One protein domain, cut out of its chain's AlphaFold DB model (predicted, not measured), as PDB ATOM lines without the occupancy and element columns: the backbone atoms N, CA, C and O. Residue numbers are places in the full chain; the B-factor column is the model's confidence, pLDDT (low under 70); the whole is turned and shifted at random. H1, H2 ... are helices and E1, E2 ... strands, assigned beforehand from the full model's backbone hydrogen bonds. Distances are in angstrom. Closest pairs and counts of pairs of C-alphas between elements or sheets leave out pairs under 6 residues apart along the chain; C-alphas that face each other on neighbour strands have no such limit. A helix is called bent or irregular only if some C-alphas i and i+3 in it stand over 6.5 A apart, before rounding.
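AT A GLANCE: This is residues 4 to 105 and 120 to 126 of the 507 residues of an uncharacterized protein of Planctomycetes bacterium (UniProt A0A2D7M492). This is a loose, elongated domain in two parts: a small body built round the hairpin E1 and E2, with helices H3 and H4 and strand E3 about it, and an arm of two helices, H2 and then H1, that reaches away from that body and makes much of the length. The printed part has 109 residues, with four named helices and three named strands in the order H1, H2, H3, E1, E2, H4, E3. The sheet has the order E1 - E2, antiparallel, and the class is mixed, helices and strands. The whole is loose, with a radius of gyration of the C-alphas of 17.4 A and spans of 52 by 31 by 22 A.

HOW THE PARTS SIT: Look first at the hairpin: E1, residues 64 to 67, and E2, residues 71 to 80, are antiparallel neighbours at 149 degrees. Check N 65 and O 75, 2.8 A apart, and N 73 and O 67, also 2.8 A, both within hydrogen-bond range. E2 bends by 95 degrees at residue 77. From E1 go to H3, residues 48 to 57, where the closest C-alphas are those of Lys 55 and Leu 64, 6.5 A apart. From E2 go to H4, residues 84 to 101, where the closest C-alphas are those of Pro 80 and Ser 86, 4.9 A apart. H3 and H4 are close but not clearly touching, the closest C-alphas being those of Asn 57 and Leu 100 at 7.5 A; their lines are only just about perpendicular, at 71 degrees. E3, residues 121 to 126, pairs with no named strand; it is near E2, and its closest C-alpha to H4 is that of Ala 122, 7.1 A from that of Tyr 94. Farther out, H2, residues 25 to 39, is apart from H3, and H1, residues 4 to 14, is near H2. In H2, H3 and H4 every O i to N i+4 pair is within hydrogen-bond range; in H1 it is 5 of 7.

IN THESE COORDINATES: Find C-alpha 71 at (208.487, 363.957, 330.462); from there E2 runs 20.8 A to residue 80, while E1 is 10.0 A long. H4 runs 25.9 A from C-alpha 84 at (227.547, 358.016, 316.402). H3 measures 14.1 A, E3 15.5 A and H2 20.8 A. Begin H1 at C-alpha 4, (207.256, 358.336, 359.847); it spans 15.6 A and is irregular, with C-alphas 10 and 13 at 7.6 A.

THE WHOLE: The C-alphas of Thr 9 and Asn 84, the two farthest apart, are 52.7 A from each other. Residues 106 to 119 are not printed, and C-alphas 105 and 120 are 24.5 A apart across that cut, in the link from H4 to E3. Of the links that are printed whole, none is long. The mean pLDDT of the printed part is 82.9; look for values under 70 at residues 40 to 44 and 80 to 85.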
ATOM      1  N   PHE A   4     208.294 357.862 360.757       77.88
ATOM      2  CA  PHE A   4     207.256 358.336 359.847       77.88
ATOM      3  C   PHE A   4     206.156 359.117 360.574       77.88
ATOM      4  O   PHE A   4     205.813 360.209 360.136       77.88
ATOM      5  N   ASP A   5     205.680 358.651 361.733       80.81
ATOM      6  CA  ASP A   5     204.667 359.381 362.511       80.81
ATOM      7  C   ASP A   5     205.185 360.762 362.932       80.81
ATOM      8  O   ASP A   5     204.452 361.746 362.886       80.81
ATOM      9  N   LYS A   6     206.463 360.854 363.331       82.81
ATOM     10  CA  LYS A   6     207.093 362.133 363.701       82.81
ATOM     11  C   LYS A   6     207.197 363.072 362.502       82.81
ATOM     12  O   LYS A   6     206.922 364.261 362.649       82.81
ATOM     13  N   PHE A   7     207.576 362.545 361.339       83.56
ATOM     14  CA  PHE A   7     207.649 363.308 360.096       83.56
ATOM     15  C   PHE A   7     206.269 363.838 359.688       83.56
ATOM     16  O   PHE A   7     206.096 365.048 359.554       83.56
ATOM     17  N   PHE A   8     205.261 362.969 359.588       82.19
ATOM     18  CA  PHE A   8     203.915 363.378 359.184       82.19
ATOM     19  C   PHE A   8     203.251 364.297 360.211       82.19
ATOM     20  O   PHE A   8     202.616 365.266 359.818       82.19
ATOM     21  N   THR A   9     203.478 364.100 361.514       85.38
ATOM     22  CA  THR A   9     202.988 365.038 362.544       85.38
ATOM     23  C   THR A   9     203.640 366.417 362.419       85.38
ATOM     24  O   THR A   9     202.987 367.429 362.650       85.38
ATOM     25  N   LYS A  10     204.924 366.484 362.044       87.19
ATOM     26  CA  LYS A  10     205.646 367.753 361.878       87.19
ATOM     27  C   LYS A  10     205.152 368.552 360.674       87.19
ATOM     28  O   LYS A  10     205.191 369.777 360.720       87.19
ATOM     29  N   PHE A  11     204.724 367.880 359.609       88.88
ATOM     30  CA  PHE A  11     204.348 368.525 358.348       88.88
ATOM     31  C   PHE A  11     202.848 368.477 358.040       88.88
ATOM     32  O   PHE A  11     202.437 369.055 357.041       88.88
ATOM     33  N   SER A  12     202.030 367.864 358.901       88.50
ATOM     34  CA  SER A  12     200.574 367.737 358.745       88.50
ATOM     35  C   SER A  12     199.888 369.070 358.457       88.50
ATOM     36  O   SER A  12     199.043 369.135 357.575       88.50
ATOM     37  N   TYR A  13     200.308 370.148 359.129       90.00
ATOM     38  CA  TYR A  13     199.750 371.494 358.950       90.00
ATOM     39  C   TYR A  13     199.950 372.077 357.543       90.00
ATOM     40  O   TYR A  13     199.317 373.077 357.213       90.00
ATOM     41  N   LYS A  14     200.860 371.510 356.738       87.19
ATOM     42  CA  LYS A  14     201.100 371.946 355.359       87.19
ATOM     43  C   LYS A  14     200.147 371.291 354.350       87.19
ATOM     44  O   LYS A  14     200.157 371.703 353.198       87.19
ATOM     45  N   PHE A  15     199.360 370.299 354.771       88.50
ATOM     46  CA  PHE A  15     198.386 369.593 353.938       88.50
ATOM     47  C   PHE A  15     196.970 369.896 354.432       88.50
ATOM     48  O   PHE A  15     196.701 369.783 355.628       88.50
ATOM     49  N   ASP A  16     196.039 370.206 353.529       87.25
ATOM     50  CA  ASP A  16     194.665 370.595 353.893       87.25
ATOM     51  C   ASP A  16     193.921 369.507 354.688       87.25
ATOM     52  O   ASP A  16     193.091 369.803 355.549       87.25
ATOM     53  N   LYS A  17     194.242 368.229 354.438       88.88
ATOM     54  CA  LYS A  17     193.664 367.071 355.148       88.88
ATOM     55  C   LYS A  17     194.422 366.686 356.422       88.88
ATOM     56  O   LYS A  17     194.030 365.742 357.104       88.88
ATOM     57  N   GLY A  18     195.516 367.375 356.750       85.38
ATOM     58  CA  GLY A  18     196.418 366.999 357.841       85.38
ATOM     59  C   GLY A  18     197.368 365.838 357.506       85.38
ATOM     60  O   GLY A  18     198.135 365.405 358.365       85.38
ATOM     61  N   TYR A  19     197.330 365.324 356.278       85.94
ATOM     62  CA  TYR A  19     198.220 364.297 355.732       85.94
ATOM     63  C   TYR A  19     198.253 364.430 354.199       85.94
ATOM     64  O   TYR A  19     197.282 364.941 353.637       85.94
ATOM     65  N   PRO A  20     199.332 363.991 353.523       87.88
ATOM     66  CA  PRO A  20     199.437 364.105 352.069       87.88
ATOM     67  C   PRO A  20     198.389 363.248 351.354       87.88
ATOM     68  O   PRO A  20     198.335 362.030 351.550       87.88
ATOM     69  N   ASP A  21     197.581 363.870 350.498       86.38
ATOM     70  CA  ASP A  21     196.707 363.170 349.562       86.38
ATOM     71  C   ASP A  21     197.469 362.812 348.284       86.38
ATOM     72  O   ASP A  21     197.738 363.660 347.437       86.38
ATOM     73  N   MET A  22     197.783 361.527 348.109       82.25
ATOM     74  CA  MET A  22     198.520 361.039 346.937       82.25
ATOM     75  C   MET A  22     197.743 361.167 345.612       82.25
ATOM     76  O   MET A  22     198.327 360.946 344.555       82.25
ATOM     77  N   ASN A  23     196.453 361.525 345.648       80.62
ATOM     78  CA  ASN A  23     195.658 361.838 344.455       80.62
ATOM     79  C   ASN A  23     195.620 363.344 344.132       80.62
ATOM     80  O   ASN A  23     194.971 363.740 343.164       80.62
ATOM     81  N   ASN A  24     196.263 364.188 344.945       81.38
ATOM     82  CA  ASN A  24     196.368 365.625 344.725       81.38
ATOM     83  C   ASN A  24     197.798 365.985 344.287       81.38
ATOM     84  O   ASN A  24     198.747 365.871 345.061       81.38
ATOM     85  N   ASP A  25     197.945 366.477 343.054       78.00
ATOM     86  CA  ASP A  25     199.243 366.839 342.464       78.00
ATOM     87  C   ASP A  25     200.035 367.867 343.302       78.00
ATOM     88  O   ASP A  25     201.270 367.848 343.304       78.00
ATOM     89  N   GLN A  26     199.355 368.769 344.022       81.44
ATOM     90  CA  GLN A  26     200.003 369.758 344.893       81.44
ATOM     91  C   GLN A  26     200.540 369.120 346.176       81.44
ATOM     92  O   GLN A  26     201.669 369.418 346.568       81.44
ATOM     93  N   ASP A  27     199.778 368.214 346.791       87.38
ATOM     94  CA  ASP A  27     200.206 367.479 347.986       87.38
ATOM     95  C   ASP A  27     201.401 366.574 347.665       87.38
ATOM     96  O   ASP A  27     202.372 366.534 348.423       87.38
ATOM     97  N   VAL A  28     201.375 365.899 346.511       83.00
ATOM     98  CA  VAL A  28     202.493 365.067 346.042       83.00
ATOM     99  C   VAL A  28     203.741 365.918 345.809       83.00
ATOM    100  O   VAL A  28     204.811 365.573 346.310       83.00
ATOM    101  N   LEU A  29     203.619 367.061 345.126       82.44
ATOM    102  CA  LEU A  29     204.746 367.971 344.893       82.44
ATOM    103  C   LEU A  29     205.326 368.530 346.203       82.44
ATOM    104  O   LEU A  29     206.545 368.643 346.362       82.44
ATOM    105  N   LEU A  30     204.458 368.889 347.146       86.31
ATOM    106  CA  LEU A  30     204.862 369.367 348.461       86.31
ATOM    107  C   LEU A  30     205.604 368.270 349.236       86.31
ATOM    108  O   LEU A  30     206.642 368.540 349.837       86.31
ATOM    109  N   LEU A  31     205.121 367.028 349.182       87.56
ATOM    110  CA  LEU A  31     205.775 365.888 349.818       87.56
ATOM    111  C   LEU A  31     207.137 365.572 349.176       87.56
ATOM    112  O   LEU A  31     208.113 365.392 349.901       87.56
ATOM    113  N   GLU A  32     207.230 365.574 347.842       82.19
ATOM    114  CA  GLU A  32     208.492 365.444 347.092       82.19
ATOM    115  C   GLU A  32     209.508 366.509 347.524       82.19
ATOM    116  O   GLU A  32     210.675 366.194 347.764       82.19
ATOM    117  N   THR A  33     209.061 367.758 347.684       83.25
ATOM    118  CA  THR A  33     209.906 368.880 348.120       83.25
ATOM    119  C   THR A  33     210.422 368.665 349.541       83.25
ATOM    120  O   THR A  33     211.624 368.750 349.775       83.25
ATOM    121  N   LEU A  34     209.537 368.319 350.481       86.56
ATOM    122  CA  LEU A  34     209.902 368.080 351.881       86.56
ATOM    123  C   LEU A  34     210.880 366.908 352.037       86.56
ATOM    124  O   LEU A  34     211.812 366.983 352.839       86.56
ATOM    125  N   LEU A  35     210.678 365.827 351.280       83.25
ATOM    126  CA  LEU A  35     211.584 364.680 351.281       83.25
ATOM    127  C   LEU A  35     212.922 365.022 350.625       83.25
ATOM    128  O   LEU A  35     213.959 364.620 351.145       83.25
ATOM    129  N   SER A  36     212.915 365.804 349.543       78.81
ATOM    130  CA  SER A  36     214.145 366.221 348.867       78.81
ATOM    131  C   SER A  36     215.000 367.147 349.737       78.81
ATOM    132  O   SER A  36     216.214 366.974 349.813       78.81
ATOM    133  N   GLU A  37     214.374 368.090 350.450       78.38
ATOM    134  CA  GLU A  37     215.049 368.941 351.441       78.38
ATOM    135  C   GLU A  37     215.657 368.118 352.581       78.38
ATOM    136  O   GLU A  37     216.745 368.428 353.064       78.38
ATOM    137  N   PHE A  38     214.961 367.067 353.021       77.06
ATOM    138  CA  PHE A  38     215.408 366.239 354.135       77.06
ATOM    139  C   PHE A  38     216.523 365.256 353.751       77.06
ATOM    140  O   PHE A  38     217.431 365.026 354.546       77.06
ATOM    141  N   LEU A  39     216.451 364.665 352.556       72.94
ATOM    142  CA  LEU A  39     217.384 363.636 352.085       72.94
ATOM    143  C   LEU A  39     218.576 364.209 351.307       72.94
ATOM    144  O   LEU A  39     219.564 363.508 351.107       72.94
ATOM    145  N   GLY A  40     218.506 365.473 350.880       66.88
ATOM    146  CA  GLY A  40     219.557 366.103 350.079       66.88
ATOM    147  C   GLY A  40     219.646 365.566 348.645       66.88
ATOM    148  O   GLY A  40     220.622 365.833 347.948       66.88
ATOM    149  N   GLU A  41     218.636 364.825 348.189       65.56
ATOM    150  CA  GLU A  41     218.526 364.291 346.833       65.56
ATOM    151  C   GLU A  41     217.129 364.546 346.257       65.56
ATOM    152  O   GLU A  41     216.158 364.682 346.991       65.56
ATOM    153  N   SER A  42     217.014 364.629 344.930       67.75
ATOM    154  CA  SER A  42     215.720 364.844 344.276       67.75
ATOM    155  C   SER A  42     214.866 363.581 344.370       67.75
ATOM    156  O   SER A  42     215.152 362.594 343.693       67.75
ATOM    157  N   ILE A  43     213.776 363.641 345.131       68.38
ATOM    158  CA  ILE A  43     212.776 362.575 345.213       68.38
ATOM    159  C   ILE A  43     211.653 362.850 344.213       68.38
ATOM    160  O   ILE A  43     211.100 363.946 344.173       68.38
ATOM    161  N   ILE A  44     211.321 361.843 343.405       68.25
ATOM    162  CA  ILE A  44     210.160 361.850 342.511       68.25
ATOM    163  C   ILE A  44     209.292 360.672 342.935       68.25
ATOM    164  O   ILE A  44     209.712 359.526 342.797       68.25
ATOM    165  N   LEU A  45     208.118 360.936 343.496       72.75
ATOM    166  CA  LEU A  45     207.196 359.898 343.961       72.75
ATOM    167  C   LEU A  45     206.336 359.374 342.809       72.75
ATOM    168  O   LEU A  45     205.969 358.201 342.780       72.75
ATOM    169  N   GLU A  46     206.051 360.230 341.831       70.19
ATOM    170  CA  GLU A  46     205.299 359.846 340.643       70.19
ATOM    171  C   GLU A  46     206.115 358.926 339.715       70.19
ATOM    172  O   GLU A  46     207.312 359.112 339.496       70.19
ATOM    173  N   ASN A  47     205.431 357.974 339.072       77.62
ATOM    174  CA  ASN A  47     205.953 357.174 337.951       77.62
ATOM    175  C   ASN A  47     207.078 356.190 338.327       77.62
ATOM    176  O   ASN A  47     207.753 355.665 337.440       77.62
ATOM    177  N   GLN A  48     207.261 355.910 339.623       82.44
ATOM    178  CA  GLN A  48     208.245 354.938 340.116       82.44
ATOM    179  C   GLN A  48     208.005 353.528 339.575       82.44
ATOM    180  O   GLN A  48     208.972 352.830 339.278       82.44
ATOM    181  N   ASP A  49     206.749 353.135 339.359       87.94
ATOM    182  CA  ASP A  49     206.419 351.832 338.771       87.94
ATOM    183  C   ASP A  49     206.887 351.741 337.315       87.94
ATOM    184  O   ASP A  49     207.538 350.772 336.934       87.94
ATOM    185  N   LEU A  50     206.654 352.791 336.516       91.62
ATOM    186  CA  LEU A  50     207.142 352.871 335.137       91.62
ATOM    187  C   LEU A  50     208.674 352.866 335.089       91.62
ATOM    188  O   LEU A  50     209.276 352.163 334.282       91.62
ATOM    189  N   ILE A  51     209.319 353.642 335.962       90.06
ATOM    190  CA  ILE A  51     210.781 353.678 336.078       90.06
ATOM    191  C   ILE A  51     211.322 352.297 336.458       90.06
ATOM    192  O   ILE A  51     212.297 351.846 335.859       90.06
ATOM    193  N   SER A  52     210.699 351.630 337.429       89.38
ATOM    194  CA  SER A  52     211.105 350.306 337.903       89.38
ATOM    195  C   SER A  52     210.936 349.256 336.812       89.38
ATOM    196  O   SER A  52     211.862 348.483 336.585       89.38
ATOM    197  N   LEU A  53     209.820 349.301 336.079       93.31
ATOM    198  CA  LEU A  53     209.545 348.429 334.940       93.31
ATOM    199  C   LEU A  53     210.580 348.602 333.822       93.31
ATOM    200  O   LEU A  53     211.093 347.625 333.281       93.31
ATOM    201  N   ILE A  54     210.924 349.847 333.484       93.62
ATOM    202  CA  ILE A  54     211.970 350.133 332.495       93.62
ATOM    203  C   ILE A  54     213.323 349.628 333.009       93.62
ATOM    204  O   ILE A  54     214.058 348.977 332.272       93.62
ATOM    205  N   LYS A  55     213.651 349.892 334.277       90.62
ATOM    206  CA  LYS A  55     214.923 349.499 334.893       90.62
ATOM    207  C   LYS A  55     215.101 347.982 334.972       90.62
ATOM    208  O   LYS A  55     216.226 347.512 334.842       90.62
ATOM    209  N   SER A  56     214.027 347.221 335.191       90.56
ATOM    210  CA  SER A  56     214.078 345.756 335.254       90.56
ATOM    211  C   SER A  56     214.219 345.102 333.882       90.56
ATOM    212  O   SER A  56     214.757 344.002 333.798       90.56
ATOM    213  N   ASN A  57     213.747 345.765 332.824       91.94
ATOM    214  CA  ASN A  57     213.691 345.188 331.481       91.94
ATOM    215  C   ASN A  57     214.787 345.692 330.532       91.94
ATOM    216  O   ASN A  57     215.151 344.974 329.607       91.94
ATOM    217  N   ILE A  58     215.331 346.890 330.759       90.62
ATOM    218  CA  ILE A  58     216.359 347.517 329.914       90.62
ATOM    219  C   ILE A  58     217.656 347.628 330.721       90.62
ATOM    220  O   ILE A  58     217.940 348.650 331.349       90.62
ATOM    221  N   THR A  59     218.434 346.545 330.742       83.56
ATOM    222  CA  THR A  59     219.584 346.372 331.653       83.56
ATOM    223  C   THR A  59     220.951 346.460 330.971       83.56
ATOM    224  O   THR A  59     221.959 346.662 331.646       83.56
ATOM    225  N   ASN A  60     221.010 346.384 329.638       79.06
ATOM    226  CA  ASN A  60     222.264 346.292 328.874       79.06
ATOM    227  C   ASN A  60     223.025 347.624 328.708       79.06
ATOM    228  O   ASN A  60     224.027 347.677 328.000       79.06
ATOM    229  N   TYR A  61     222.561 348.703 329.344       78.69
ATOM    230  CA  TYR A  61     223.071 350.068 329.138       78.69
ATOM    231  C   TYR A  61     223.549 350.726 330.443       78.69
ATOM    232  O   TYR A  61     223.638 351.956 330.553       78.69
ATOM    233  N   GLY A  62     223.850 349.902 331.445       73.00
ATOM    234  CA  GLY A  62     224.324 350.331 332.752       73.00
ATOM    235  C   GLY A  62     223.226 350.929 333.632       73.00
ATOM    236  O   GLY A  62     222.039 350.633 333.492       73.00
ATOM    237  N   ASN A  63     223.619 351.776 334.581       79.25
ATOM    238  CA  ASN A  63     222.709 352.342 335.572       79.25
ATOM    239  C   ASN A  63     221.758 353.371 334.945       79.25
ATOM    240  O   ASN A  63     222.200 354.316 334.288       79.25
ATOM    241  N   LEU A  64     220.459 353.229 335.230       83.06
ATOM    242  CA  LEU A  64     219.422 354.190 334.861       83.06
ATOM    243  C   LEU A  64     219.237 355.255 335.952       83.06
ATOM    244  O   LEU A  64     218.862 354.945 337.083       83.06
ATOM    245  N   THR A  65     219.424 356.522 335.584       82.50
ATOM    246  CA  THR A  65     219.051 357.698 336.382       82.50
ATOM    247  C   THR A  65     217.890 358.440 335.702       82.50
ATOM    248  O   THR A  65     218.105 359.107 334.682       82.50
ATOM    249  N   PRO A  66     216.656 358.333 336.223       82.69
ATOM    250  CA  PRO A  66     215.495 359.039 335.690       82.69
ATOM    251  C   PRO A  66     215.422 360.488 336.203       82.69
ATOM    252  O   PRO A  66     215.954 360.821 337.259       82.69
ATOM    253  N   SER A  67     214.745 361.368 335.465       80.38
ATOM    254  CA  SER A  67     214.343 362.695 335.960       80.38
ATOM    255  C   SER A  67     213.128 363.233 335.204       80.38
ATOM    256  O   SER A  67     212.972 362.954 334.015       80.38
ATOM    257  N   GLY A  68     212.310 364.053 335.867       79.06
ATOM    258  CA  GLY A  68     211.087 364.641 335.308       79.06
ATOM    259  C   GLY A  68     209.808 363.899 335.714       79.06
ATOM    260  O   GLY A  68     209.875 362.845 336.333       79.06
ATOM    261  N   LYS A  69     208.649 364.484 335.384       79.81
ATOM    262  CA  LYS A  69     207.314 363.934 335.693       79.81
ATOM    263  C   LYS A  69     206.701 363.256 334.463       79.81
ATOM    264  O   LYS A  69     207.062 362.139 334.121       79.81
ATOM    265  N   ASN A  70     205.871 363.975 333.707       82.31
ATOM    266  CA  ASN A  70     205.249 363.458 332.477       82.31
ATOM    267  C   ASN A  70     206.235 363.375 331.299       82.31
ATOM    268  O   ASN A  70     205.993 362.683 330.315       82.31
ATOM    269  N   THR A  71     207.351 364.102 331.379       88.50
ATOM    270  CA  THR A  71     208.487 363.957 330.462       88.50
ATOM    271  C   THR A  71     209.668 363.388 331.232       88.50
ATOM    272  O   THR A  71     210.363 364.125 331.931       88.50
ATOM    273  N   LEU A  72     209.882 362.083 331.098       90.06
ATOM    274  CA  LEU A  72     210.948 361.345 331.757       90.06
ATOM    275  C   LEU A  72     212.212 361.375 330.901       90.06
ATOM    276  O   LEU A  72     212.237 360.904 329.765       90.06
ATOM    277  N   LYS A  73     213.296 361.907 331.455       91.25
ATOM    278  CA  LYS A  73     214.640 361.776 330.892       91.25
ATOM    279  C   LYS A  73     215.292 360.548 331.509       91.25
ATOM    280  O   LYS A  73     215.611 360.556 332.694       91.25
ATOM    281  N   LEU A  74     215.495 359.524 330.692       91.94
ATOM    282  CA  LEU A  74     216.089 358.249 331.074       91.94
ATOM    283  C   LEU A  74     217.577 358.293 330.731       91.94
ATOM    284  O   LEU A  74     217.942 358.217 329.556       91.94
ATOM    285  N   LYS A  75     218.436 358.510 331.731       90.19
ATOM    286  CA  LYS A  75     219.887 358.582 331.526       90.19
ATOM    287  C   LYS A  75     220.536 357.239 331.845       90.19
ATOM    288  O   LYS A  75     220.455 356.802 332.984       90.19
ATOM    289  N   PHE A  76     221.205 356.644 330.865       82.50
ATOM    290  CA  PHE A  76     221.898 355.360 330.987       82.50
ATOM    291  C   PHE A  76     223.414 355.561 331.070       82.50
ATOM    292  O   PHE A  76     223.962 356.364 330.307       82.50
ATOM    293  N   SER A  77     224.081 354.874 332.006       74.56
ATOM    294  CA  SER A  77     225.498 355.117 332.314       74.56
ATOM    295  C   SER A  77     226.479 354.678 331.242       74.56
ATOM    296  O   SER A  77     227.561 355.264 331.170       74.56
ATOM    297  N   ASP A  78     226.108 353.692 330.430       75.75
ATOM    298  CA  ASP A  78     227.020 353.091 329.451       75.75
ATOM    299  C   ASP A  78     226.781 353.646 328.039       75.75
ATOM    300  O   ASP A  78     227.520 353.354 327.102       75.75
ATOM    301  N   ILE A  79     225.778 354.513 327.888       72.31
ATOM    302  CA  ILE A  79     225.515 355.242 326.652       72.31
ATOM    303  C   ILE A  79     226.316 356.550 326.674       72.31
ATOM    304  O   ILE A  79     226.077 357.384 327.548       72.31
ATOM    305  N   PRO A  80     227.183 356.827 325.684       67.12
ATOM    306  CA  PRO A  80     227.883 358.106 325.602       67.12
ATOM    307  C   PRO A  80     226.927 359.295 325.400       67.12
ATOM    308  O   PRO A  80     225.810 359.164 324.885       67.12
ATOM    309  N   ASN A  81     227.349 360.512 325.749       68.06
ATOM    310  CA  ASN A  81     226.482 361.696 325.646       68.06
ATOM    311  C   ASN A  81     226.306 362.216 324.211       68.06
ATOM    312  O   ASN A  81     225.274 362.806 323.880       68.06
ATOM    313  N   THR A  82     227.294 362.007 323.350       62.62
ATOM    314  CA  THR A  82     227.299 362.492 321.965       62.62
ATOM    315  C   THR A  82     228.077 361.533 321.067       62.62
ATOM    316  O   THR A  82     228.827 360.701 321.567       62.62
ATOM    317  N   GLY A  83     227.933 361.668 319.748       55.53
ATOM    318  CA  GLY A  83     228.644 360.847 318.757       55.53
ATOM    319  C   GLY A  83     227.774 359.756 318.131       55.53
ATOM    320  O   GLY A  83     226.612 359.606 318.497       55.53
ATOM    321  N   ASN A  84     228.313 359.020 317.156       53.38
ATOM    322  CA  ASN A  84     227.547 358.016 316.402       53.38
ATOM    323  C   ASN A  84     227.154 356.811 317.267       53.38
ATOM    324  O   ASN A  84     225.974 356.487 317.320       53.38
ATOM    325  N   GLN A  85     228.078 356.278 318.069       55.84
ATOM    326  CA  GLN A  85     227.794 355.208 319.034       55.84
ATOM    327  C   GLN A  85     226.701 355.602 320.045       55.84
ATOM    328  O   GLN A  85     225.831 354.813 320.388       55.84
ATOM    329  N   SER A  86     226.696 356.865 320.490       73.06
ATOM    330  CA  SER A  86     225.616 357.411 321.321       73.06
ATOM    331  C   SER A  86     224.261 357.359 320.614       73.06
ATOM    332  O   SER A  86     223.246 357.097 321.248       73.06
ATOM    333  N   LYS A  87     224.225 357.636 319.305       71.56
ATOM    334  CA  LYS A  87     222.986 357.587 318.522       71.56
ATOM    335  C   LYS A  87     222.491 356.159 318.342       71.56
ATOM    336  O   LYS A  87     221.299 355.946 318.513       71.56
ATOM    337  N   GLU A  88     223.391 355.234 318.028       72.06
ATOM    338  CA  GLU A  88     223.102 353.804 317.871       72.06
ATOM    339  C   GLU A  88     222.512 353.238 319.164       72.06
ATOM    340  O   GLU A  88     221.329 352.925 319.193       72.06
ATOM    341  N   LEU A  89     223.245 353.311 320.279       73.69
ATOM    342  CA  LEU A  89     222.790 352.760 321.562       73.69
ATOM    343  C   LEU A  89     221.487 353.392 322.075       73.69
ATOM    344  O   LEU A  89     220.669 352.738 322.713       73.69
ATOM    345  N   ARG A  90     221.255 354.686 321.815       87.56
ATOM    346  CA  ARG A  90     219.970 355.319 322.168       87.56
ATOM    347  C   ARG A  90     218.826 354.833 321.294       87.56
ATOM    348  O   ARG A  90     217.699 354.789 321.780       87.56
ATOM    349  N   ASN A  91     219.083 354.556 320.018       85.00
ATOM    350  CA  ASN A  91     218.091 353.942 319.145       85.00
ATOM    351  C   ASN A  91     217.791 352.514 319.597       85.00
ATOM    352  O   ASN A  91     216.612 352.197 319.700       85.00
ATOM    353  N   ASP A  92     218.804 351.748 320.002       82.62
ATOM    354  CA  ASP A  92     218.617 350.401 320.549       82.62
ATOM    355  C   ASP A  92     217.713 350.430 321.792       82.62
ATOM    356  O   ASP A  92     216.726 349.702 321.864       82.62
ATOM    357  N   VAL A  93     217.938 351.369 322.724       91.62
ATOM    358  CA  VAL A  93     217.025 351.570 323.867       91.62
ATOM    359  C   VAL A  93     215.610 351.949 323.418       91.62
ATOM    360  O   VAL A  93     214.637 351.515 324.029       91.62
ATOM    361  N   TYR A  94     215.449 352.772 322.377       94.56
ATOM    362  CA  TYR A  94     214.114 353.089 321.858       94.56
ATOM    363  C   TYR A  94     213.412 351.868 321.255       94.56
ATOM    364  O   TYR A  94     212.186 351.783 321.371       94.56
ATOM    365  N   ASP A  95     214.158 350.955 320.640       89.44
ATOM    366  CA  ASP A  95     213.645 349.706 320.082       89.44
ATOM    367  C   ASP A  95     213.320 348.691 321.189       89.44
ATOM    368  O   ASP A  95     212.286 348.020 321.131       89.44
ATOM    369  N   GLU A  96     214.116 348.643 322.261       91.69
ATOM    370  CA  GLU A  96     213.791 347.882 323.473       91.69
ATOM    371  C   GLU A  96     212.554 348.436 324.183       91.69
ATOM    372  O   GLU A  96     211.681 347.661 324.563       91.69
ATOM    373  N   LEU A  97     212.411 349.762 324.294       95.75
ATOM    374  CA  LEU A  97     211.200 350.391 324.830       95.75
ATOM    375  C   LEU A  97     209.967 350.015 324.005       95.75
ATOM    376  O   LEU A  97     208.926 349.715 324.578       95.75
ATOM    377  N   LYS A  98     210.078 350.004 322.672       94.94
ATOM    378  CA  LYS A  98     208.993 349.553 321.790       94.94
ATOM    379  C   LYS A  98     208.657 348.081 322.043       94.94
ATOM    380  O   LYS A  98     207.497 347.749 322.243       94.94
ATOM    381  N   SER A  99     209.680 347.233 322.106       91.88
ATOM    382  CA  SER A  99     209.530 345.798 322.374       91.88
ATOM    383  C   SER A  99     208.936 345.520 323.757       91.88
ATOM    384  O   SER A  99     208.262 344.513 323.946       91.88
ATOM    385  N   LEU A 100     209.203 346.390 324.732       93.69
ATOM    386  CA  LEU A 100     208.646 346.314 326.077       93.69
ATOM    387  C   LEU A 100     207.153 346.654 326.082       93.69
ATOM    388  O   LEU A 100     206.388 345.964 326.746       93.69
ATOM    389  N   VAL A 101     206.730 347.657 325.303       93.50
ATOM    390  CA  VAL A 101     205.299 347.965 325.120       93.50
ATOM    391  C   VAL A 101     204.535 346.766 324.557       93.50
ATOM    392  O   VAL A 101     203.413 346.518 324.975       93.50
ATOM    393  N   ASP A 102     205.146 345.987 323.664       90.38
ATOM    394  CA  ASP A 102     204.504 344.797 323.088       90.38
ATOM    395  C   ASP A 102     204.404 343.613 324.078       90.38
ATOM    396  O   ASP A 102     203.669 342.660 323.823       90.38
ATOM    397  N   LYS A 103     205.151 343.643 325.191       90.62
ATOM    398  CA  LYS A 103     205.245 342.547 326.176       90.62
ATOM    399  C   LYS A 103     204.506 342.818 327.483       90.62
ATOM    400  O   LYS A 103     204.138 341.869 328.167       90.62
ATOM    401  N   GLU A 104     204.323 344.082 327.837       91.81
ATOM    402  CA  GLU A 104     203.777 344.497 329.127       91.81
ATOM    403  C   GLU A 104     202.376 345.079 328.956       91.81
ATOM    404  O   GLU A 104     202.210 346.140 328.363       91.81
ATOM    405  N   GLU A 105     201.365 344.438 329.549       90.06
ATOM    406  CA  GLU A 105     199.962 344.885 329.458       90.06
ATOM    407  C   GLU A 105     199.737 346.298 330.023       90.06
ATOM    408  O   GLU A 105     198.809 347.002 329.625       90.06
ATOM    409  N   GLY A 120     214.869 362.613 318.878       81.62
ATOM    410  CA  GLY A 120     213.460 362.539 319.219       81.62
ATOM    411  C   GLY A 120     213.191 362.053 320.645       81.62
ATOM    412  O   GLY A 120     214.080 362.054 321.507       81.62
ATOM    413  N   SER A 121     211.950 361.651 320.873       89.75
ATOM    414  CA  SER A 121     211.420 361.099 322.120       89.75
ATOM    415  C   SER A 121     210.430 359.985 321.804       89.75
ATOM    416  O   SER A 121     209.773 360.032 320.764       89.75
ATOM    417  N   ALA A 122     210.267 359.024 322.704       93.88
ATOM    418  CA  ALA A 122     209.172 358.064 322.630       93.88
ATOM    419  C   ALA A 122     208.005 358.571 323.476       93.88
ATOM    420  O   ALA A 122     208.220 359.031 324.592       93.88
ATOM    421  N   LYS A 123     206.773 358.487 322.983       94.38
ATOM    422  CA  LYS A 123     205.593 358.590 323.837       94.38
ATOM    423  C   LYS A 123     205.016 357.209 324.069       94.38
ATOM    424  O   LYS A 123     204.935 356.424 323.129       94.38
ATOM    425  N   VAL A 124     204.633 356.952 325.310       94.88
ATOM    426  CA  VAL A 124     204.021 355.703 325.762       94.88
ATOM    427  C   VAL A 124     202.862 356.039 326.685       94.88
ATOM    428  O   VAL A 124     202.912 357.039 327.399       94.88
ATOM    429  N   ASN A 125     201.831 355.212 326.680       93.75
ATOM    430  CA  ASN A 125     200.810 355.230 327.709       93.75
ATOM    431  C   ASN A 125     201.160 354.157 328.744       93.75
ATOM    432  O   ASN A 125     201.460 353.029 328.363       93.75
ATOM    433  N   PHE A 126     201.156 354.515 330.024       92.88
ATOM    434  CA  PHE A 126     201.356 353.593 331.138       92.88
ATOM    435  C   PHE A 126     200.173 353.714 332.096       92.88
ATOM    436  O   PHE A 126     199.922 354.802 332.624       92.88
TER     437      PHE A 126